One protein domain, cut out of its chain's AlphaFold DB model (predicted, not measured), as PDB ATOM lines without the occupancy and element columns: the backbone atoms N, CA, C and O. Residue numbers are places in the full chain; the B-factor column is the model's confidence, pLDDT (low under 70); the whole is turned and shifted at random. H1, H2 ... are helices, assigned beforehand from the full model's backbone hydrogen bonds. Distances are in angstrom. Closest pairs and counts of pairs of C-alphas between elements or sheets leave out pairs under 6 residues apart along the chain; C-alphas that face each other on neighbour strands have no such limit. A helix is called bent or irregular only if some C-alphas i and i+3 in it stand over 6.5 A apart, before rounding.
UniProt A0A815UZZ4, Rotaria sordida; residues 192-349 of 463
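This is residues 192 to 349 of the 463 residues of a protein of Rotaria sordida (UniProt A0A815UZZ4). Two helical hairpins, H2 with H3 and H4 with H5, make two loose layers, one over the other, and the bent helix H1 packs by its arm H1b on H2a, on the side of that layer away from H4 and H5. H2 and H3 are together near their link and part toward their far ends, while the end of H5, residues 335 to 349, sticks out as a free arm. The printed part has 158 residues with five named helices, in the order H1, H2, H3, H4, H5, and no named strand: its class is all helix. The whole is loose, with a radius of gyration of the C-alphas of 19.4 A, and elongated, spanning 72 by 38 by 31 A.

Start at the first printed residue with H1, residues 192 to 212, assigned as one helix by its hydrogen bonds but bent, with C-alphas 200 and 203 6.6 A apart; its arms H1a, residues 192 to 200, and H1b, residues 203 to 212, stand at a shallow tilt of 29 degrees. Next comes H2, residues 217 to 243, also assigned as one helix by its hydrogen bonds but bent, with C-alphas 229 and 232 6.7 A apart; its arms H2a, residues 217 to 229, and H2b, residues 232 to 243, stand at a shallow tilt of 30 degrees. H1a touches no helix; it is only just apart from H2a, the closest C-alphas being 8.3 A from each other. H1b touches H2a at a steep tilt of 52 degrees, opposite ways; look at Ala 210 and Ala 220, whose C-alphas are the closest at 5.9 A. H3, residues 248 to 274, forms a helical hairpin with H2b at a shallow tilt of 16 degrees, opposite ways. It touches H2b with residues 248 to 256 alone, and the closest C-alphas are those of Val 241 and Val 249, 5.4 A apart. H3 and H2a are apart. H4, residues 281 to 303, and H5, residues 309 to 349, form the second helical hairpin, at a shallow tilt of 5 degrees, opposite ways. H5 touches H4 with residues 311 to 322 alone, and the closest C-alphas are those of Ala 301 and Glu 311, 6.6 A apart. H3 and H4 are near each other, with 8 pairs of C-alphas within 10 A, and so are H2a and H5, with 8 pairs. Every O i to N i+4 pair is within hydrogen-bond range in H1a, H1b, H2b, H4 and H5; in H2a it is 7 of 9 and in H3 22 of 23.

Find C-alpha 192 at (22.163, 32.010, 31.905), where H1a begins. H2a runs 16.3 A from first to last C-alpha, and H2b 16.4 A. Find C-alpha 248 at (3.232, 45.995, 19.981); from there H3 runs 37.4 A to C-alpha 274, and it is neither bent nor irregular, but only just: C-alphas 264 and 267 are 6.2 A apart. H4 is 32.8 A long from C-alpha 281 to C-alpha 303. H5 is the longest helix, 60.0 A, and ends at C-alpha 349, at (-0.725, -17.215, 43.923).

The two C-alphas farthest apart are those of Lys 245 and Glu 349, 72.6 A. Residues 242 to 247, 265 to 279 and 335 to 349 stand free; the body without them spans 45 by 37 by 22 A. The printed part has no cut. The links H1 to H2, H2 to H3 and H4 to H5 are tight, and H3 to H4 is short. The mean pLDDT of the printed part is 83.5, and look for values under 70 at residues 243 to 248 and 277 to 280.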
ATOM      1  N   ILE A 192      21.445  32.931  31.009       85.00
ATOM      2  CA  ILE A 192      22.163  32.010  31.905       85.00
ATOM      3  C   ILE A 192      21.438  31.919  33.253       85.00
ATOM      4  O   ILE A 192      21.247  30.818  33.765       85.00
ATOM      5  N   GLY A 193      20.987  33.047  33.807       85.38
ATOM      6  CA  GLY A 193      20.227  33.090  35.052       85.38
ATOM      7  C   GLY A 193      18.929  32.291  35.001       85.38
ATOM      8  O   GLY A 193      18.688  31.470  35.884       85.38
ATOM      9  N   LEU A 194      18.130  32.467  33.947       84.44
ATOM     10  CA  LEU A 194      16.899  31.707  33.726       84.44
ATOM     11  C   LEU A 194      17.180  30.205  33.601       84.44
ATOM     12  O   LEU A 194      16.545  29.415  34.295       84.44
ATOM     13  N   GLY A 195      18.168  29.804  32.793       84.06
ATOM     14  CA  GLY A 195      18.535  28.393  32.628       84.06
ATOM     15  C   GLY A 195      19.018  27.739  33.927       84.06
ATOM     16  O   GLY A 195      18.626  26.619  34.246       84.06
ATOM     17  N   VAL A 196      19.818  28.456  34.717       82.50
ATOM     18  CA  VAL A 196      20.307  28.002  36.030       82.50
ATOM     19  C   VAL A 196      19.182  27.916  37.061       82.50
ATOM     20  O   VAL A 196      19.137  26.957  37.828       82.50
ATOM     21  N   THR A 197      18.265  28.884  37.064       83.38
ATOM     22  CA  THR A 197      17.077  28.857  37.929       83.38
ATOM     23  C   THR A 197      16.184  27.672  37.561       83.38
ATOM     24  O   THR A 197      15.743  26.940  38.442       83.38
ATOM     25  N   ALA A 198      15.968  27.429  36.265       83.00
ATOM     26  CA  ALA A 198      15.166  26.315  35.777       83.00
ATOM     27  C   ALA A 198      15.753  24.951  36.188       83.00
ATOM     28  O   ALA A 198      15.059  24.125  36.778       83.00
ATOM     29  N   ASP A 199      17.038  24.727  35.909       82.19
ATOM     30  CA  ASP A 199      17.729  23.461  36.172       82.19
ATOM     31  C   ASP A 199      17.931  23.181  37.669       82.19
ATOM     32  O   ASP A 199      17.520  22.136  38.171       82.19
ATOM     33  N   SER A 200      18.542  24.122  38.393       78.12
ATOM     34  CA  SER A 200      19.046  23.877  39.749       78.12
ATOM     35  C   SER A 200      18.042  24.210  40.863       78.12
ATOM     36  O   SER A 200      18.262  23.801  41.999       78.12
ATOM     37  N   TYR A 201      16.959  24.940  40.562       80.81
ATOM     38  CA  TYR A 201      15.985  25.407  41.562       80.81
ATOM     39  C   TYR A 201      14.540  24.997  41.216       80.81
ATOM     40  O   TYR A 201      13.854  24.382  42.032       80.81
ATOM     41  N   PHE A 202      14.064  25.260  39.996       82.75
ATOM     42  CA  PHE A 202      12.677  24.976  39.607       82.75
ATOM     43  C   PHE A 202      12.410  23.474  39.403       82.75
ATOM     44  O   PHE A 202      11.472  22.926  39.985       82.75
ATOM     45  N   CYS A 203      13.250  22.781  38.629       82.19
ATOM     46  CA  CYS A 203      13.086  21.353  38.346       82.19
ATOM     47  C   CYS A 203      13.060  20.462  39.610       82.19
ATOM     48  O   CYS A 203      12.141  19.642  39.709       82.19
ATOM     49  N   PRO A 204      13.973  20.598  40.598       82.19
ATOM     50  CA  PRO A 204      13.914  19.816  41.837       82.19
ATOM     51  C   PRO A 204      12.635  20.076  42.644       82.19
ATOM     52  O   PRO A 204      11.979  19.123  43.068       82.19
ATOM     53  N   ALA A 205      12.209  21.339  42.775       82.69
ATOM     54  CA  ALA A 205      10.958  21.684  43.456       82.69
ATOM     55  C   ALA A 205       9.740  21.008  42.795       82.69
ATOM     56  O   ALA A 205       8.878  20.450  43.482       82.69
ATOM     57  N   LEU A 206       9.701  20.959  41.459       82.56
ATOM     58  CA  LEU A 206       8.664  20.229  40.729       82.56
ATOM     59  C   LEU A 206       8.717  18.711  40.936       82.56
ATOM     60  O   LEU A 206       7.654  18.093  41.030       82.56
ATOM     61  N   ARG A 207       9.906  18.096  41.047       81.75
ATOM     62  CA  ARG A 207      10.027  16.663  41.391       81.75
ATOM     63  C   ARG A 207       9.402  16.384  42.756       81.75
ATOM     64  O   ARG A 207       8.651  15.422  42.885       81.75
ATOM     65  N   VAL A 208       9.653  17.233  43.755       83.81
ATOM     66  CA  VAL A 208       9.072  17.093  45.103       83.81
ATOM     67  C   VAL A 208       7.545  17.189  45.055       83.81
ATOM     68  O   VAL A 208       6.863  16.288  45.541       83.81
ATOM     69  N   ILE A 209       6.997  18.213  44.391       84.50
ATOM     70  CA  ILE A 209       5.543  18.379  44.219       84.50
ATOM     71  C   ILE A 209       4.932  17.171  43.485       84.50
ATOM     72  O   ILE A 209       3.893  16.652  43.898       84.50
ATOM     73  N   ALA A 210       5.588  16.665  42.438       84.50
ATOM     74  CA  ALA A 210       5.137  15.489  41.695       84.50
ATOM     75  C   ALA A 210       5.128  14.207  42.548       84.50
ATOM     76  O   ALA A 210       4.155  13.450  42.482       84.50
ATOM     77  N   ARG A 211       6.164  13.989  43.377       83.31
ATOM     78  CA  ARG A 211       6.244  12.875  44.343       83.31
ATOM     79  C   ARG A 211       5.089  12.952  45.352       83.31
ATOM     80  O   ARG A 211       4.365  11.969  45.509       83.31
ATOM     81  N   VAL A 212       4.854  14.121  45.959       85.75
ATOM     82  CA  VAL A 212       3.757  14.356  46.924       85.75
ATOM     83  C   VAL A 212       2.383  14.095  46.294       85.75
ATOM     84  O   VAL A 212       1.557  13.392  46.872       85.75
ATOM     85  N   LEU A 213       2.154  14.575  45.068       84.12
ATOM     86  CA  LEU A 213       0.906  14.363  44.324       84.12
ATOM     87  C   LEU A 213       0.794  12.971  43.662       84.12
ATOM     88  O   LEU A 213      -0.206  12.681  43.001       84.12
ATOM     89  N   ARG A 214       1.796  12.091  43.824       83.25
ATOM     90  CA  ARG A 214       1.890  10.753  43.201       83.25
ATOM     91  C   ARG A 214       1.705  10.770  41.670       83.25
ATOM     92  O   ARG A 214       1.132   9.844  41.080       83.25
ATOM     93  N   LEU A 215       2.184  11.829  41.019       80.56
ATOM     94  CA  LEU A 215       2.170  12.001  39.565       80.56
ATOM     95  C   LEU A 215       3.401  11.341  38.931       80.56
ATOM     96  O   LEU A 215       4.486  11.343  39.502       80.56
ATOM     97  N   SER A 216       3.251  10.792  37.722       80.19
ATOM     98  CA  SER A 216       4.409  10.325  36.948       80.19
ATOM     99  C   SER A 216       5.185  11.508  36.373       80.19
ATOM    100  O   SER A 216       4.559  12.452  35.887       80.19
ATOM    101  N   GLU A 217       6.512  11.404  36.313       77.44
ATOM    102  CA  GLU A 217       7.420  12.455  35.822       77.44
ATOM    103  C   GLU A 217       7.009  13.033  34.460       77.44
ATOM    104  O   GLU A 217       6.949  14.250  34.309       77.44
ATOM    105  N   ASN A 218       6.597  12.186  33.509       76.69
ATOM    106  CA  ASN A 218       6.102  12.620  32.194       76.69
ATOM    107  C   ASN A 218       4.950  13.636  32.278       76.69
ATOM    108  O   ASN A 218       4.832  14.504  31.422       76.69
ATOM    109  N   ILE A 219       4.081  13.526  33.284       79.69
ATOM    110  CA  ILE A 219       2.943  14.439  33.454       79.69
ATOM    111  C   ILE A 219       3.397  15.689  34.183       79.69
ATOM    112  O   ILE A 219       3.054  16.772  33.741       79.69
ATOM    113  N   ALA A 220       4.213  15.559  35.231       81.94
ATOM    114  CA  ALA A 220       4.789  16.711  35.918       81.94
ATOM    115  C   ALA A 220       5.608  17.610  34.968       81.94
ATOM    116  O   ALA A 220       5.534  18.833  35.065       81.94
ATOM    117  N   GLY A 221       6.321  17.015  34.005       80.75
ATOM    118  CA  GLY A 221       6.987  17.734  32.919       80.75
ATOM    119  C   GLY A 221       6.005  18.407  31.952       80.75
ATOM    120  O   GLY A 221       6.132  19.591  31.655       80.75
ATOM    121  N   VAL A 222       4.985  17.682  31.486       80.56
ATOM    122  CA  VAL A 222       4.006  18.215  30.520       80.56
ATOM    123  C   VAL A 222       3.029  19.232  31.141       80.56
ATOM    124  O   VAL A 222       2.484  20.055  30.410       80.56
ATOM    125  N   THR A 223       2.814  19.225  32.462       84.94
ATOM    126  CA  THR A 223       1.944  20.188  33.162       84.94
ATOM    127  C   THR A 223       2.724  21.244  33.937       84.94
ATOM    128  O   THR A 223       2.666  22.410  33.570       84.94
ATOM    129  N   PHE A 224       3.441  20.888  35.006       84.44
ATOM    130  CA  PHE A 224       4.010  21.878  35.927       84.44
ATOM    131  C   PHE A 224       5.240  22.591  35.362       84.44
ATOM    132  O   PHE A 224       5.342  23.809  35.499       84.44
ATOM    133  N   LEU A 225       6.144  21.863  34.697       82.88
ATOM    134  CA  LEU A 225       7.325  22.460  34.057       82.88
ATOM    135  C   LEU A 225       6.905  23.350  32.879       82.88
ATOM    136  O   LEU A 225       7.367  24.483  32.771       82.88
ATOM    137  N   ALA A 226       5.964  22.880  32.054       82.56
ATOM    138  CA  ALA A 226       5.366  23.685  30.990       82.56
ATOM    139  C   ALA A 226       4.645  24.938  31.530       82.56
ATOM    140  O   ALA A 226       4.841  26.030  31.002       82.56
ATOM    141  N   PHE A 227       3.855  24.805  32.601       83.12
ATOM    142  CA  PHE A 227       3.109  25.915  33.196       83.12
ATOM    143  C   PHE A 227       4.024  26.972  33.822       83.12
ATOM    144  O   PHE A 227       3.838  28.153  33.550       83.12
ATOM    145  N   GLY A 228       5.020  26.586  34.625       81.50
ATOM    146  CA  GLY A 228       5.904  27.570  35.260       81.50
ATOM    147  C   GLY A 228       6.853  28.266  34.284       81.50
ATOM    148  O   GLY A 228       7.172  29.430  34.502       81.50
ATOM    149  N   ASN A 229       7.227  27.610  33.179       81.00
ATOM    150  CA  ASN A 229       7.948  28.271  32.090       81.00
ATOM    151  C   ASN A 229       7.034  29.218  31.289       81.00
ATOM    152  O   ASN A 229       7.443  30.327  30.974       81.00
ATOM    153  N   GLY A 230       5.797  28.807  30.978       81.50
ATOM    154  CA  GLY A 230       4.880  29.589  30.138       81.50
ATOM    155  C   GLY A 230       4.093  30.692  30.860       81.50
ATOM    156  O   GLY A 230       3.618  31.623  30.213       81.50
ATOM    157  N   ALA A 231       3.933  30.631  32.185       83.44
ATOM    158  CA  ALA A 231       3.174  31.637  32.930       83.44
ATOM    159  C   ALA A 231       3.801  33.050  32.865       83.44
ATOM    160  O   ALA A 231       3.056  33.991  32.581       83.44
ATOM    161  N   PRO A 232       5.130  33.244  33.041       80.31
ATOM    162  CA  PRO A 232       5.777  34.540  32.823       80.31
ATOM    163  C   PRO A 232       5.556  35.099  31.413       80.31
ATOM    164  O   PRO A 232       5.253  36.284  31.274       80.31
ATOM    165  N   ASP A 233       5.628  34.252  30.380       82.25
ATOM    166  CA  ASP A 233       5.398  34.654  28.987       82.25
ATOM    167  C   ASP A 233       3.953  35.118  28.761       82.25
ATOM    168  O   ASP A 233       3.721  36.140  28.114       82.25
ATOM    169  N   ILE A 234       2.973  34.422  29.350       83.81
ATOM    170  CA  ILE A 234       1.556  34.817  29.313       83.81
ATOM    171  C   ILE A 234       1.350  36.167  30.013       83.81
ATOM    172  O   ILE A 234       0.682  37.040  29.457       83.81
ATOM    173  N   PHE A 235       1.928  36.380  31.199       82.19
ATOM    174  CA  PHE A 235       1.814  37.664  31.899       82.19
ATOM    175  C   PHE A 235       2.492  38.806  31.130       82.19
ATOM    176  O   PHE A 235       1.912  39.886  31.016       82.19
ATOM    177  N   SER A 236       3.665  38.555  30.544       78.50
ATOM    178  CA  SER A 236       4.378  39.507  29.684       78.50
ATOM    179  C   SER A 236       3.555  39.877  28.444       78.50
ATOM    180  O   SER A 236       3.358  41.057  28.155       78.50
ATOM    181  N   ALA A 237       2.971  38.887  27.761       81.00
ATOM    182  CA  ALA A 237       2.109  39.110  26.604       81.00
ATOM    183  C   ALA A 237       0.825  39.882  26.963       81.00
ATOM    184  O   ALA A 237       0.438  40.796  26.235       81.00
ATOM    185  N   ILE A 238       0.187  39.575  28.100       82.12
ATOM    186  CA  ILE A 238      -0.986  40.318  28.590       82.12
ATOM    187  C   ILE A 238      -0.614  41.767  28.929       82.12
ATOM    188  O   ILE A 238      -1.362  42.677  28.573       82.12
ATOM    189  N   ALA A 239       0.533  42.005  29.571       77.06
ATOM    190  CA  ALA A 239       1.011  43.353  29.879       77.06
ATOM    191  C   ALA A 239       1.333  44.153  28.602       77.06
ATOM    192  O   ALA A 239       0.916  45.307  28.482       77.06
ATOM    193  N   ALA A 240       1.993  43.529  27.622       74.25
ATOM    194  CA  ALA A 240       2.275  44.136  26.323       74.25
ATOM    195  C   ALA A 240       0.982  44.517  25.583       74.25
ATOM    196  O   ALA A 240       0.818  45.666  25.178       74.25
ATOM    197  N   VAL A 241       0.019  43.597  25.469       75.38
ATOM    198  CA  VAL A 241      -1.271  43.856  24.803       75.38
ATOM    199  C   VAL A 241      -2.120  44.878  25.573       75.38
ATOM    200  O   VAL A 241      -2.777  45.713  24.953       75.38
ATOM    201  N   GLY A 242      -2.102  44.846  26.908       70.75
ATOM    202  CA  GLY A 242      -2.888  45.740  27.763       70.75
ATOM    203  C   GLY A 242      -2.409  47.196  27.778       70.75
ATOM    204  O   GLY A 242      -3.231  48.097  27.962       70.75
ATOM    205  N   SER A 243      -1.112  47.428  27.558       63.25
ATOM    206  CA  SER A 243      -0.495  48.764  27.558       63.25
ATOM    207  C   SER A 243      -0.239  49.338  26.154       63.25
ATOM    208  O   SER A 243       0.011  50.538  26.026       63.25
ATOM    209  N   SER A 244      -0.301  48.519  25.098       57.97
ATOM    210  CA  SER A 244       0.091  48.923  23.741       57.97
ATOM    211  C   SER A 244      -0.824  49.971  23.097       57.97
ATOM    212  O   SER A 244      -2.055  49.892  23.138       57.97
ATOM    213  N   LYS A 245      -0.206  50.897  22.352       55.09
ATOM    214  CA  LYS A 245      -0.881  51.819  21.421       55.09
ATOM    215  C   LYS A 245      -0.994  51.225  20.006       55.09
ATOM    216  O   LYS A 245      -0.809  51.920  19.016       55.09
ATOM    217  N   GLY A 246      -1.358  49.947  19.905       51.69
ATOM    218  CA  GLY A 246      -1.762  49.286  18.657       51.69
ATOM    219  C   GLY A 246      -0.645  48.659  17.814       51.69
ATOM    220  O   GLY A 246      -0.968  47.857  16.944       51.69
ATOM    221  N   GLY A 247       0.632  48.965  18.073       55.78
ATOM    222  CA  GLY A 247       1.774  48.393  17.338       55.78
ATOM    223  C   GLY A 247       2.365  47.114  17.953       55.78
ATOM    224  O   GLY A 247       2.722  46.182  17.232       55.78
ATOM    225  N   ASP A 248       2.433  47.025  19.283       63.69
ATOM    226  CA  ASP A 248       3.232  45.995  19.981       63.69
ATOM    227  C   ASP A 248       2.584  44.606  19.986       63.69
ATOM    228  O   ASP A 248       3.251  43.597  20.214       63.69
ATOM    229  N   VAL A 249       1.282  44.534  19.700       72.25
ATOM    230  CA  VAL A 249       0.507  43.284  19.686       72.25
ATOM    231  C   VAL A 249       1.126  42.267  18.716       72.25
ATOM    232  O   VAL A 249       1.292  41.100  19.068       72.25
ATOM    233  N   GLY A 250       1.551  42.709  17.526       75.81
ATOM    234  CA  GLY A 250       2.216  41.844  16.545       75.81
ATOM    235  C   GLY A 250       3.588  41.339  17.006       75.81
ATOM    236  O   GLY A 250       3.944  40.193  16.727       75.81
ATOM    237  N   LEU A 251       4.336  42.151  17.762       76.94
ATOM    238  CA  LEU A 251       5.626  41.757  18.339       76.94
ATOM    239  C   LEU A 251       5.444  40.704  19.441       76.94
ATOM    240  O   LEU A 251       6.187  39.724  19.473       76.94
ATOM    241  N   ALA A 252       4.421  40.856  20.289       78.06
ATOM    242  CA  ALA A 252       4.084  39.880  21.325       78.06
ATOM    243  C   ALA A 252       3.703  38.510  20.726       78.06
ATOM    244  O   ALA A 252       4.243  37.484  21.145       78.06
ATOM    245  N   PHE A 253       2.848  38.479  19.696       80.56
ATOM    246  CA  PHE A 253       2.520  37.232  18.988       80.56
ATOM    247  C   PHE A 253       3.741  36.611  18.294       80.56
ATOM    248  O   PHE A 253       3.945  35.399  18.384       80.56
ATOM    249  N   GLY A 254       4.583  37.427  17.650       83.81
ATOM    250  CA  GLY A 254       5.819  36.967  17.013       83.81
ATOM    251  C   GLY A 254       6.802  36.325  17.997       83.81
ATOM    252  O   GLY A 254       7.387  35.288  17.685       83.81
ATOM    253  N   ALA A 255       6.938  36.889  19.203       83.19
ATOM    254  CA  ALA A 255       7.778  36.336  20.263       83.19
ATOM    255  C   ALA A 255       7.265  34.970  20.757       83.19
ATOM    256  O   ALA A 255       8.030  34.005  20.779       83.19
ATOM    257  N   LEU A 256       5.968  34.863  21.078       84.38
ATOM    258  CA  LEU A 256       5.349  33.613  21.540       84.38
ATOM    259  C   LEU A 256       5.455  32.491  20.493       84.38
ATOM    260  O   LEU A 256       5.847  31.367  20.810       84.38
ATOM    261  N   PHE A 257       5.142  32.796  19.230       85.00
ATOM    262  CA  PHE A 257       5.207  31.810  18.149       85.00
ATOM    263  C   PHE A 257       6.657  31.407  17.840       85.00
ATOM    264  O   PHE A 257       6.954  30.220  17.691       85.00
ATOM    265  N   GLY A 258       7.579  32.375  17.816       87.75
ATOM    266  CA  GLY A 258       9.010  32.135  17.629       87.75
ATOM    267  C   GLY A 258       9.610  31.237  18.715       87.75
ATOM    268  O   GLY A 258      10.342  30.301  18.391       87.75
ATOM    269  N   ALA A 259       9.247  31.454  19.983       85.69
ATOM    270  CA  ALA A 259       9.662  30.602  21.097       85.69
ATOM    271  C   ALA A 259       9.151  29.157  20.934       85.69
ATOM    272  O   ALA A 259       9.935  28.210  21.030       85.69
ATOM    273  N   GLY A 260       7.868  28.978  20.600       85.81
ATOM    274  CA  GLY A 260       7.272  27.658  20.362       85.81
ATOM    275  C   GLY A 260       7.931  26.888  19.210       85.81
ATOM    276  O   GLY A 260       8.247  25.701  19.352       85.81
ATOM    277  N   VAL A 261       8.210  27.558  18.088       87.06
ATOM    278  CA  VAL A 261       8.938  26.965  16.951       87.06
ATOM    279  C   VAL A 261      10.384  26.629  17.329       87.06
ATOM    280  O   VAL A 261      10.854  25.536  17.014       87.06
ATOM    281  N   PHE A 262      11.092  27.509  18.042       88.81
ATOM    282  CA  PHE A 262      12.472  27.260  18.475       88.81
ATOM    283  C   PHE A 262      12.582  26.040  19.402       88.81
ATOM    284  O   PHE A 262      13.429  25.171  19.186       88.81
ATOM    285  N   VAL A 263      11.694  25.924  20.394       87.00
ATOM    286  CA  VAL A 263      11.675  24.782  21.325       87.00
ATOM    287  C   VAL A 263      11.349  23.472  20.597       87.00
ATOM    288  O   VAL A 263      12.031  22.466  20.796       87.00
ATOM    289  N   THR A 264      10.349  23.470  19.712       85.50
ATOM    290  CA  THR A 264       9.927  22.243  19.009       85.50
ATOM    291  C   THR A 264      10.878  21.797  17.898       85.50
ATOM    292  O   THR A 264      10.924  20.606  17.599       85.50
ATOM    293  N   THR A 265      11.665  22.703  17.312       88.88
ATOM    294  CA  THR A 265      12.633  22.365  16.253       88.88
ATOM    295  C   THR A 265      14.051  22.191  16.793       88.88
ATOM    296  O   THR A 265      14.618  21.104  16.693       88.88
ATOM    297  N   VAL A 266      14.631  23.233  17.395       90.81
ATOM    298  CA  VAL A 266      16.037  23.246  17.818       90.81
ATOM    299  C   VAL A 266      16.222  22.448  19.105       90.81
ATOM    300  O   VAL A 266      17.082  21.569  19.158       90.81
ATOM    301  N   VAL A 267      15.416  22.702  20.139       88.25
ATOM    302  CA  VAL A 267      15.617  22.055  21.450       88.25
ATOM    303  C   VAL A 267      15.236  20.573  21.387       88.25
ATOM    304  O   VAL A 267      16.058  19.716  21.705       88.25
ATOM    305  N   ALA A 268      14.042  20.237  20.891       84.62
ATOM    306  CA  ALA A 268      13.645  18.834  20.740       84.62
ATOM    307  C   ALA A 268      14.535  18.066  19.738       84.62
ATOM    308  O   ALA A 268      14.902  16.918  19.998       84.62
ATOM    309  N   GLY A 269      14.941  18.702  18.629       87.12
ATOM    310  CA  GLY A 269      15.839  18.101  17.638       87.12
ATOM    311  C   GLY A 269      17.241  17.818  18.185       87.12
ATOM    312  O   GLY A 269      17.776  16.733  17.969       87.12
ATOM    313  N   THR A 270      17.827  18.749  18.947       89.31
ATOM    314  CA  THR A 270      19.145  18.535  19.577       89.31
ATOM    315  C   THR A 270      19.105  17.453  20.655       89.31
ATOM    316  O   THR A 270      19.997  16.611  20.674       89.31
ATOM    317  N   ILE A 271      18.054  17.387  21.483       87.50
ATOM    318  CA  ILE A 271      17.868  16.303  22.471       87.50
ATOM    319  C   ILE A 271      17.772  14.931  21.779       87.50
ATOM    320  O   ILE A 271      18.426  13.976  22.211       87.50
ATOM    321  N   GLY A 272      17.005  14.844  20.685       84.31
ATOM    322  CA  GLY A 272      16.837  13.614  19.903       84.31
ATOM    323  C   GLY A 272      18.103  13.141  19.178       84.31
ATOM    324  O   GLY A 272      18.240  11.947  18.923       84.31
ATOM    325  N   LEU A 273      19.035  14.050  18.869       88.06
ATOM    326  CA  LEU A 273      20.355  13.717  18.318       88.06
ATOM    327  C   LEU A 273      21.389  13.390  19.406       88.06
ATOM    328  O   LEU A 273      22.262  12.554  19.187       88.06
ATOM    329  N   ALA A 274      21.311  14.047  20.566       89.12
ATOM    330  CA  ALA A 274      22.301  13.919  21.634       89.12
ATOM    331  C   ALA A 274      22.162  12.628  22.454       89.12
ATOM    332  O   ALA A 274      23.152  12.152  23.008       89.12
ATOM    333  N   THR A 275      20.952  12.062  22.565       79.94
ATOM    334  CA  THR A 275      20.694  10.888  23.416       79.94
ATOM    335  C   THR A 275      19.774   9.860  22.747       79.94
ATOM    336  O   THR A 275      18.777  10.240  22.129       79.94
ATOM    337  N   PRO A 276      20.046   8.542  22.876       70.31
ATOM    338  CA  PRO A 276      19.168   7.495  22.354       70.31
ATOM    339  C   PRO A 276      17.879   7.397  23.189       70.31
ATOM    340  O   PRO A 276      17.783   6.646  24.160       70.31
ATOM    341  N   PHE A 277      16.869   8.179  22.809       65.25
ATOM    342  CA  PHE A 277      15.636   8.339  23.577       65.25
ATOM    343  C   PHE A 277      14.614   7.215  23.323       65.25
ATOM    344  O   PHE A 277      14.052   7.087  22.233       65.25
ATOM    345  N   ARG A 278      14.294   6.423  24.358       63.47
ATOM    346  CA  ARG A 278      13.152   5.487  24.349       63.47
ATOM    347  C   ARG A 278      11.855   6.221  24.707       63.47
ATOM    348  O   ARG A 278      11.422   6.207  25.858       63.47
ATOM    349  N   SER A 279      11.222   6.852  23.719       62.44
ATOM    350  CA  SER A 279       9.940   7.537  23.921       62.44
ATOM    351  C   SER A 279       8.780   6.565  24.173       62.44
ATOM    352  O   SER A 279       8.660   5.512  23.540       62.44
ATOM    353  N   ILE A 280       7.851   6.948  25.056       65.56
ATOM    354  CA  ILE A 280       6.534   6.306  25.099       65.56
ATOM    355  C   ILE A 280       5.730   6.867  23.923       65.56
ATOM    356  O   ILE A 280       5.269   8.006  23.958       65.56
ATOM    357  N   GLN A 281       5.562   6.061  22.875       72.12
ATOM    358  CA  GLN A 281       5.005   6.513  21.593       72.12
ATOM    359  C   GLN A 281       3.595   7.126  21.702       72.12
ATOM    360  O   GLN A 281       3.278   8.055  20.968       72.12
ATOM    361  N   ARG A 282       2.738   6.634  22.613       79.56
ATOM    362  CA  ARG A 282       1.325   7.061  22.689       79.56
ATOM    363  C   ARG A 282       1.120   8.478  23.261       79.56
ATOM    364  O   ARG A 282       0.431   9.246  22.592       79.56
ATOM    365  N   PRO A 283       1.679   8.864  24.430       80.56
ATOM    366  CA  PRO A 283       1.613  10.250  24.902       80.56
ATOM    367  C   PRO A 283       2.274  11.230  23.927       80.56
ATOM    368  O   PRO A 283       1.655  12.224  23.571       80.56
ATOM    369  N   LEU A 284       3.466  10.899  23.415       82.00
ATOM    370  CA  LEU A 284       4.197  11.769  22.491       82.00
ATOM    371  C   LEU A 284       3.404  12.047  21.203       82.00
ATOM    372  O   LEU A 284       3.298  13.195  20.783       82.00
ATOM    373  N   LEU A 285       2.805  11.014  20.595       85.06
ATOM    374  CA  LEU A 285       1.991  11.183  19.389       85.06
ATOM    375  C   LEU A 285       0.751  12.051  19.649       85.06
ATOM    376  O   LEU A 285       0.431  12.906  18.828       85.06
ATOM    377  N   ARG A 286       0.077  11.870  20.794       87.25
ATOM    378  CA  ARG A 286      -1.039  12.734  21.218       87.25
ATOM    379  C   ARG A 286      -0.581  14.192  21.294       87.25
ATOM    380  O   ARG A 286      -1.229  15.050  20.704       87.25
ATOM    381  N   ASP A 287       0.519  14.460  21.989       86.69
ATOM    382  CA  ASP A 287       0.981  15.827  22.257       86.69
ATOM    383  C   ASP A 287       1.399  16.540  20.958       86.69
ATOM    384  O   ASP A 287       1.022  17.690  20.738       86.69
ATOM    385  N   ILE A 288       2.053  15.823  20.035       87.38
ATOM    386  CA  ILE A 288       2.372  16.321  18.686       87.38
ATOM    387  C   ILE A 288       1.100  16.610  17.869       87.38
ATOM    388  O   ILE A 288       1.030  17.644  17.207       87.38
ATOM    389  N   ILE A 289       0.081  15.742  17.913       90.88
ATOM    390  CA  ILE A 289      -1.185  15.963  17.191       90.88
ATOM    391  C   ILE A 289      -1.894  17.224  17.704       90.88
ATOM    392  O   ILE A 289      -2.296  18.060  16.895       90.88
ATOM    393  N   PHE A 290      -2.013  17.397  19.024       90.94
ATOM    394  CA  PHE A 290      -2.616  18.607  19.598       90.94
ATOM    395  C   PHE A 290      -1.809  19.865  19.268       90.94
ATOM    396  O   PHE A 290      -2.410  20.888  18.944       90.94
ATOM    397  N   PHE A 291      -0.475  19.787  19.273       88.62
ATOM    398  CA  PHE A 291       0.380  20.898  18.861       88.62
ATOM    399  C   PHE A 291       0.149  21.293  17.394       88.62
ATOM    400  O   PHE A 291      -0.094  22.463  17.120       88.62
ATOM    401  N   ILE A 292       0.125  20.334  16.459       90.88
ATOM    402  CA  ILE A 292      -0.126  20.605  15.031       90.88
ATOM    403  C   ILE A 292      -1.512  21.233  14.816       90.88
ATOM    404  O   ILE A 292      -1.631  22.207  14.073       90.88
ATOM    405  N   ILE A 293      -2.550  20.716  15.485       93.31
ATOM    406  CA  ILE A 293      -3.908  21.285  15.424       93.31
ATOM    407  C   ILE A 293      -3.906  22.727  15.949       93.31
ATOM    408  O   ILE A 293      -4.468  23.610  15.302       93.31
ATOM    409  N   ALA A 294      -3.235  22.985  17.076       91.38
ATOM    410  CA  ALA A 294      -3.137  24.317  17.664       91.38
ATOM    411  C   ALA A 294      -2.374  25.306  16.767       91.38
ATOM    412  O   ALA A 294      -2.845  26.422  16.556       91.38
ATOM    413  N   SER A 295      -1.237  24.900  16.193       89.75
ATOM    414  CA  SER A 295      -0.466  25.725  15.255       89.75
ATOM    415  C   SER A 295      -1.244  26.029  13.974       89.75
ATOM    416  O   SER A 295      -1.183  27.152  13.479       89.75
ATOM    417  N   PHE A 296      -2.003  25.063  13.449       91.06
ATOM    418  CA  PHE A 296      -2.843  25.284  12.271       91.06
ATOM    419  C   PHE A 296      -4.030  26.209  12.575       91.06
ATOM    420  O   PHE A 296      -4.296  27.127  11.804       91.06
ATOM    421  N   ALA A 297      -4.695  26.034  13.721       91.50
ATOM    422  CA  ALA A 297      -5.740  26.952  14.172       91.50
ATOM    423  C   ALA A 297      -5.201  28.383  14.360       91.50
ATOM    424  O   ALA A 297      -5.856  29.338  13.951       91.50
ATOM    425  N   ALA A 298      -3.991  28.537  14.916       89.19
ATOM    426  CA  ALA A 298      -3.326  29.834  15.061       89.19
ATOM    427  C   ALA A 298      -3.007  30.477  13.704       89.19
ATOM    428  O   ALA A 298      -3.252  31.664  13.522       89.19
ATOM    429  N   TYR A 299      -2.534  29.694  12.729       89.06
ATOM    430  CA  TYR A 299      -2.331  30.176  11.362       89.06
ATOM    431  C   TYR A 299      -3.636  30.683  10.724       89.06
ATOM    432  O   TYR A 299      -3.645  31.765  10.139       89.06
ATOM    433  N   VAL A 300      -4.743  29.944  10.873       90.38
ATOM    434  CA  VAL A 300      -6.056  30.346  10.335       90.38
ATOM    435  C   VAL A 300      -6.560  31.637  10.991       90.38
ATOM    436  O   VAL A 300      -6.892  32.570  10.267       90.38
ATOM    437  N   ALA A 301      -6.524  31.735  12.324       88.38
ATOM    438  CA  ALA A 301      -6.969  32.917  13.079       88.38
ATOM    439  C   ALA A 301      -6.078  34.169  12.894       88.38
ATOM    440  O   ALA A 301      -6.393  35.248  13.391       88.38
ATOM    441  N   MET A 302      -4.933  34.034  12.215       85.31
ATOM    442  CA  MET A 302      -4.054  35.150  11.847       85.31
ATOM    443  C   MET A 302      -4.107  35.491  10.350       85.31
ATOM    444  O   MET A 302      -3.561  36.520   9.952       85.31
ATOM    445  N   TYR A 303      -4.745  34.663   9.515       87.38
ATOM    446  CA  TYR A 303      -4.703  34.789   8.053       87.38
ATOM    447  C   TYR A 303      -5.379  36.067   7.529       87.38
ATOM    448  O   TYR A 303      -4.916  36.658   6.554       87.38
ATOM    449  N   ASP A 304      -6.455  36.514   8.177       83.88
ATOM    450  CA  ASP A 304      -7.211  37.719   7.814       83.88
ATOM    451  C   ASP A 304      -6.783  38.982   8.595       83.88
ATOM    452  O   ASP A 304      -7.322  40.073   8.378       83.88
ATOM    453  N   GLY A 305      -5.816  38.835   9.509       81.06
ATOM    454  CA  GLY A 305      -5.328  39.889  10.394       81.06
ATOM    455  C   GLY A 305      -6.314  40.344  11.481       81.06
ATOM    456  O   GLY A 305      -6.090  41.406  12.067       81.06
ATOM    457  N   LYS A 306      -7.402  39.606  11.756       83.75
ATOM    458  CA  LYS A 306      -8.455  40.006  12.707       83.75
ATOM    459  C   LYS A 306      -8.875  38.856  13.618       83.75
ATOM    460  O   LYS A 306      -9.743  38.067  13.286       83.75
ATOM    461  N   ILE A 307      -8.357  38.858  14.843       84.62
ATOM    462  CA  ILE A 307      -8.706  37.840  15.840       84.62
ATOM    463  C   ILE A 307     -10.122  38.089  16.388       84.62
ATOM    464  O   ILE A 307     -10.385  39.106  17.041       84.62
ATOM    465  N   TYR A 308     -11.028  37.140  16.168       89.50
ATOM    466  CA  TYR A 308     -12.393  37.155  16.691       89.50
ATOM    467  C   TYR A 308     -12.480  36.506  18.080       89.50
ATOM    468  O   TYR A 308     -11.785  35.546  18.408       89.50
ATOM    469  N   LEU A 309     -13.424  36.969  18.911       91.06
ATOM    470  CA  LEU A 309     -13.628  36.428  20.266       91.06
ATOM    471  C   LEU A 309     -13.957  34.922  20.273       91.06
ATOM    472  O   LEU A 309     -13.577  34.217  21.206       91.06
ATOM    473  N   ALA A 310     -14.626  34.424  19.228       91.75
ATOM    474  CA  ALA A 310     -14.928  33.003  19.067       91.75
ATOM    475  C   ALA A 310     -13.663  32.146  18.878       91.75
ATOM    476  O   ALA A 310     -13.600  31.036  19.399       91.75
ATOM    477  N   GLU A 311     -12.645  32.666  18.190       90.88
ATOM    478  CA  GLU A 311     -11.373  31.974  17.958       90.88
ATOM    479  C   GLU A 311     -10.556  31.931  19.248       90.88
ATOM    480  O   GLU A 311     -10.143  30.855  19.680       90.88
ATOM    481  N   SER A 312     -10.432  33.073  19.936       90.25
ATOM    482  CA  SER A 312      -9.805  33.171  21.262       90.25
ATOM    483  C   SER A 312     -10.434  32.211  22.277       90.25
ATOM    484  O   SER A 312      -9.723  31.519  23.007       90.25
ATOM    485  N   LEU A 313     -11.768  32.116  22.305       93.69
ATOM    486  CA  LEU A 313     -12.474  31.151  23.151       93.69
ATOM    487  C   LEU A 313     -12.238  29.702  22.685       93.69
ATOM    488  O   LEU A 313     -12.091  28.807  23.518       93.69
ATOM    489  N   GLY A 314     -12.130  29.477  21.373       93.94
ATOM    490  CA  GLY A 314     -11.749  28.200  20.773       93.94
ATOM    491  C   GLY A 314     -10.391  27.685  21.259       93.94
ATOM    492  O   GLY A 314     -10.296  26.517  21.635       93.94
ATOM    493  N   PHE A 315      -9.368  28.544  21.357       92.38
ATOM    494  CA  PHE A 315      -8.063  28.163  21.922       92.38
ATOM    495  C   PHE A 315      -8.158  27.734  23.391       92.38
ATOM    496  O   PHE A 315      -7.561  26.725  23.774       92.38
ATOM    497  N   ILE A 316      -8.945  28.446  24.204       92.94
ATOM    498  CA  ILE A 316      -9.165  28.102  25.619       92.94
ATOM    499  C   ILE A 316      -9.872  26.744  25.741       92.94
ATOM    500  O   ILE A 316      -9.447  25.893  26.524       92.94
ATOM    501  N   ILE A 317     -10.914  26.508  24.937       94.88
ATOM    502  CA  ILE A 317     -11.647  25.231  24.909       94.88
ATOM    503  C   ILE A 317     -10.731  24.089  24.451       94.88
ATOM    504  O   ILE A 317     -10.706  23.036  25.084       94.88
ATOM    505  N   MET A 318      -9.940  24.292  23.395       93.38
ATOM    506  CA  MET A 318      -8.981  23.303  22.895       93.38
ATOM    507  C   MET A 318      -7.939  22.931  23.959       93.38
ATOM    508  O   MET A 318      -7.663  21.746  24.152       93.38
ATOM    509  N   TYR A 319      -7.405  23.912  24.694       91.06
ATOM    510  CA  TYR A 319      -6.478  23.666  25.800       91.06
ATOM    511  C   TYR A 319      -7.143  22.896  26.954       91.06
ATOM    512  O   TYR A 319      -6.568  21.935  27.466       91.06
ATOM    513  N   ALA A 320      -8.383  23.239  27.317       92.38
ATOM    514  CA  ALA A 320      -9.142  22.500  28.326       92.38
ATOM    515  C   ALA A 320      -9.408  21.040  27.903       92.38
ATOM    516  O   ALA A 320      -9.207  20.121  28.698       92.38
ATOM    517  N   VAL A 321      -9.786  20.802  26.642       93.56
ATOM    518  CA  VAL A 321      -9.970  19.453  26.073       93.56
ATOM    519  C   VAL A 321      -8.663  18.657  26.097       93.56
ATOM    520  O   VAL A 321      -8.662  17.496  26.511       93.56
ATOM    521  N   TYR A 322      -7.541  19.280  25.726       91.19
ATOM    522  CA  TYR A 322      -6.213  18.677  25.831       91.19
ATOM    523  C   TYR A 322      -5.888  18.252  27.274       91.19
ATOM    524  O   TYR A 322      -5.521  17.096  27.496       91.19
ATOM    525  N   LEU A 323      -6.097  19.129  28.264       89.50
ATOM    526  CA  LEU A 323      -5.874  18.805  29.679       89.50
ATOM    527  C   LEU A 323      -6.781  17.668  30.173       89.50
ATOM    528  O   LEU A 323      -6.308  16.777  30.880       89.50
ATOM    529  N   ILE A 324      -8.056  17.643  29.774       91.19
ATOM    530  CA  ILE A 324      -8.991  16.559  30.121       91.19
ATOM    531  C   ILE A 324      -8.503  15.218  29.554       91.19
ATOM    532  O   ILE A 324      -8.504  14.213  30.266       91.19
ATOM    533  N   ILE A 325      -8.030  15.185  28.306       90.06
ATOM    534  CA  ILE A 325      -7.504  13.965  27.669       90.06
ATOM    535  C   ILE A 325      -6.161  13.543  28.290       90.06
ATOM    536  O   ILE A 325      -5.911  12.349  28.477       90.06
ATOM    537  N   LEU A 326      -5.305  14.501  28.656       87.94
ATOM    538  CA  LEU A 326      -4.040  14.272  29.358       87.94
ATOM    539  C   LEU A 326      -4.267  13.625  30.733       87.94
ATOM    540  O   LEU A 326      -3.712  12.559  31.015       87.94
ATOM    541  N   ILE A 327      -5.114  14.240  31.561       87.38
ATOM    542  CA  ILE A 327      -5.408  13.813  32.935       87.38
ATOM    543  C   ILE A 327      -6.257  12.532  32.936       87.38
ATOM    544  O   ILE A 327      -5.938  11.580  33.648       87.38
ATOM    545  N   GLY A 328      -7.286  12.445  32.089       87.69
ATOM    546  CA  GLY A 328      -8.096  11.235  31.932       87.69
ATOM    547  C   GLY A 328      -7.262  10.040  31.461       87.69
ATOM    548  O   GLY A 328      -7.341   8.956  32.039       87.69
ATOM    549  N   GLY A 329      -6.377  10.251  30.480       86.31
ATOM    550  CA  GLY A 329      -5.429   9.235  30.019       86.31
ATOM    551  C   GLY A 329      -4.463   8.762  31.111       86.31
ATOM    552  O   GLY A 329      -4.105   7.584  31.139       86.31
ATOM    553  N   TYR A 330      -4.071   9.634  32.044       84.62
ATOM    554  CA  TYR A 330      -3.300   9.248  33.229       84.62
ATOM    555  C   TYR A 330      -4.103   8.370  34.189       84.62
ATOM    556  O   TYR A 330      -3.649   7.272  34.511       84.62
ATOM    557  N   PHE A 331      -5.294   8.809  34.607       85.56
ATOM    558  CA  PHE A 331      -6.129   8.048  35.542       85.56
ATOM    559  C   PHE A 331      -6.482   6.659  34.997       85.56
ATOM    560  O   PHE A 331      -6.366   5.670  35.721       85.56
ATOM    561  N   ILE A 332      -6.824   6.564  33.708       87.12
ATOM    562  CA  ILE A 332      -7.105   5.285  33.040       87.12
ATOM    563  C   ILE A 332      -5.855   4.393  33.021       87.12
ATOM    564  O   ILE A 332      -5.932   3.228  33.408       87.12
ATOM    565  N   ASN A 333      -4.688   4.915  32.621       83.94
ATOM    566  CA  ASN A 333      -3.452   4.123  32.609       83.94
ATOM    567  C   ASN A 333      -3.024   3.670  34.012       83.94
ATOM    568  O   ASN A 333      -2.528   2.553  34.155       83.94
ATOM    569  N   ARG A 334      -3.247   4.498  35.041       84.00
ATOM    570  CA  ARG A 334      -2.996   4.151  36.445       84.00
ATOM    571  C   ARG A 334      -3.898   2.999  36.889       84.00
ATOM    572  O   ARG A 334      -3.374   1.944  37.227       84.00
ATOM    573  N   GLN A 335      -5.220   3.119  36.737       85.88
ATOM    574  CA  GLN A 335      -6.146   2.027  37.072       85.88
ATOM    575  C   GLN A 335      -5.872   0.738  36.281       85.88
ATOM    576  O   GLN A 335      -5.994  -0.362  36.819       85.88
ATOM    577  N   LEU A 336      -5.483   0.837  35.004       86.00
ATOM    578  CA  LEU A 336      -5.097  -0.331  34.206       86.00
ATOM    579  C   LEU A 336      -3.796  -0.976  34.700       86.00
ATOM    580  O   LEU A 336      -3.683  -2.200  34.640       86.00
ATOM    581  N   LYS A 337      -2.826  -0.193  35.188       84.69
ATOM    582  CA  LYS A 337      -1.596  -0.714  35.802       84.69
ATOM    583  C   LYS A 337      -1.908  -1.415  37.125       84.69
ATOM    584  O   LYS A 337      -1.489  -2.556  37.299       84.69
ATOM    585  N   ASP A 338      -2.720  -0.795  37.976       86.38
ATOM    586  CA  ASP A 338      -3.127  -1.341  39.276       86.38
ATOM    587  C   ASP A 338      -3.911  -2.660  39.099       86.38
ATOM    588  O   ASP A 338      -3.583  -3.678  39.708       86.38
ATOM    589  N   ARG A 339      -4.872  -2.707  38.159       87.44
ATOM    590  CA  ARG A 339      -5.594  -3.947  37.806       87.44
ATOM    591  C   ARG A 339      -4.682  -5.042  37.247       87.44
ATOM    592  O   ARG A 339      -4.920  -6.213  37.526       87.44
ATOM    593  N   ARG A 340      -3.665  -4.697  36.448       88.94
ATOM    594  CA  ARG A 340      -2.698  -5.682  35.925       88.94
ATOM    595  C   ARG A 340      -1.814  -6.248  37.029       88.94
ATOM    596  O   ARG A 340      -1.609  -7.454  37.033       88.94
ATOM    597  N   ALA A 341      -1.362  -5.417  37.968       88.44
ATOM    598  CA  ALA A 341      -0.589  -5.868  39.123       88.44
ATOM    599  C   ALA A 341      -1.398  -6.849  39.992       88.44
ATOM    600  O   ALA A 341      -0.903  -7.926  40.313       88.44
ATOM    601  N   LEU A 342      -2.670  -6.538  40.275       90.94
ATOM    602  CA  LEU A 342      -3.578  -7.440  40.998       90.94
ATOM    603  C   LEU A 342      -3.804  -8.771  40.262       90.94
ATOM    604  O   LEU A 342      -3.767  -9.832  40.882       90.94
ATOM    605  N   LEU A 343      -3.997  -8.741  38.938       89.44
ATOM    606  CA  LEU A 343      -4.127  -9.962  38.133       89.44
ATOM    607  C   LEU A 343      -2.831 -10.785  38.119       89.44
ATOM    608  O   LEU A 343      -2.892 -12.008  38.211       89.44
ATOM    609  N   GLN A 344      -1.664 -10.143  38.032       88.75
ATOM    610  CA  GLN A 344      -0.371 -10.829  38.099       88.75
ATOM    611  C   GLN A 344      -0.155 -11.483  39.468       88.75
ATOM    612  O   GLN A 344       0.192 -12.660  39.500       88.75
ATOM    613  N   ALA A 345      -0.455 -10.780  40.567       87.06
ATOM    614  CA  ALA A 345      -0.405 -11.332  41.922       87.06
ATOM    615  C   ALA A 345      -1.325 -12.561  42.077       87.06
ATOM    616  O   ALA A 345      -0.886 -13.620  42.531       87.06
ATOM    617  N   ALA A 346      -2.570 -12.468  41.595       86.38
ATOM    618  CA  ALA A 346      -3.516 -13.584  41.603       86.38
ATOM    619  C   ALA A 346      -3.032 -14.785  40.763       86.38
ATOM    620  O   ALA A 346      -3.188 -15.935  41.179       86.38
ATOM    621  N   HIS A 347      -2.401 -14.546  39.607       84.25
ATOM    622  CA  HIS A 347      -1.794 -15.610  38.803       84.25
ATOM    623  C   HIS A 347      -0.581 -16.253  39.493       84.25
ATOM    624  O   HIS A 347      -0.449 -17.476  39.441       84.25
ATOM    625  N   THR A 348       0.276 -15.481  40.172       82.00
ATOM    626  CA  THR A 348       1.403 -16.037  40.941       82.00
ATOM    627  C   THR A 348       0.937 -16.848  42.148       82.00
ATOM    628  O   THR A 348       1.472 -17.928  42.387       82.00
ATOM    629  N   GLU A 349      -0.114 -16.417  42.853       82.69
ATOM    630  CA  GLU A 349      -0.725 -17.215  43.923       82.69
ATOM    631  C   GLU A 349      -1.342 -18.522  43.408       82.69
ATOM    632  O   GLU A 349      -1.195 -19.568  44.040       82.69
TER     633      GLU A 349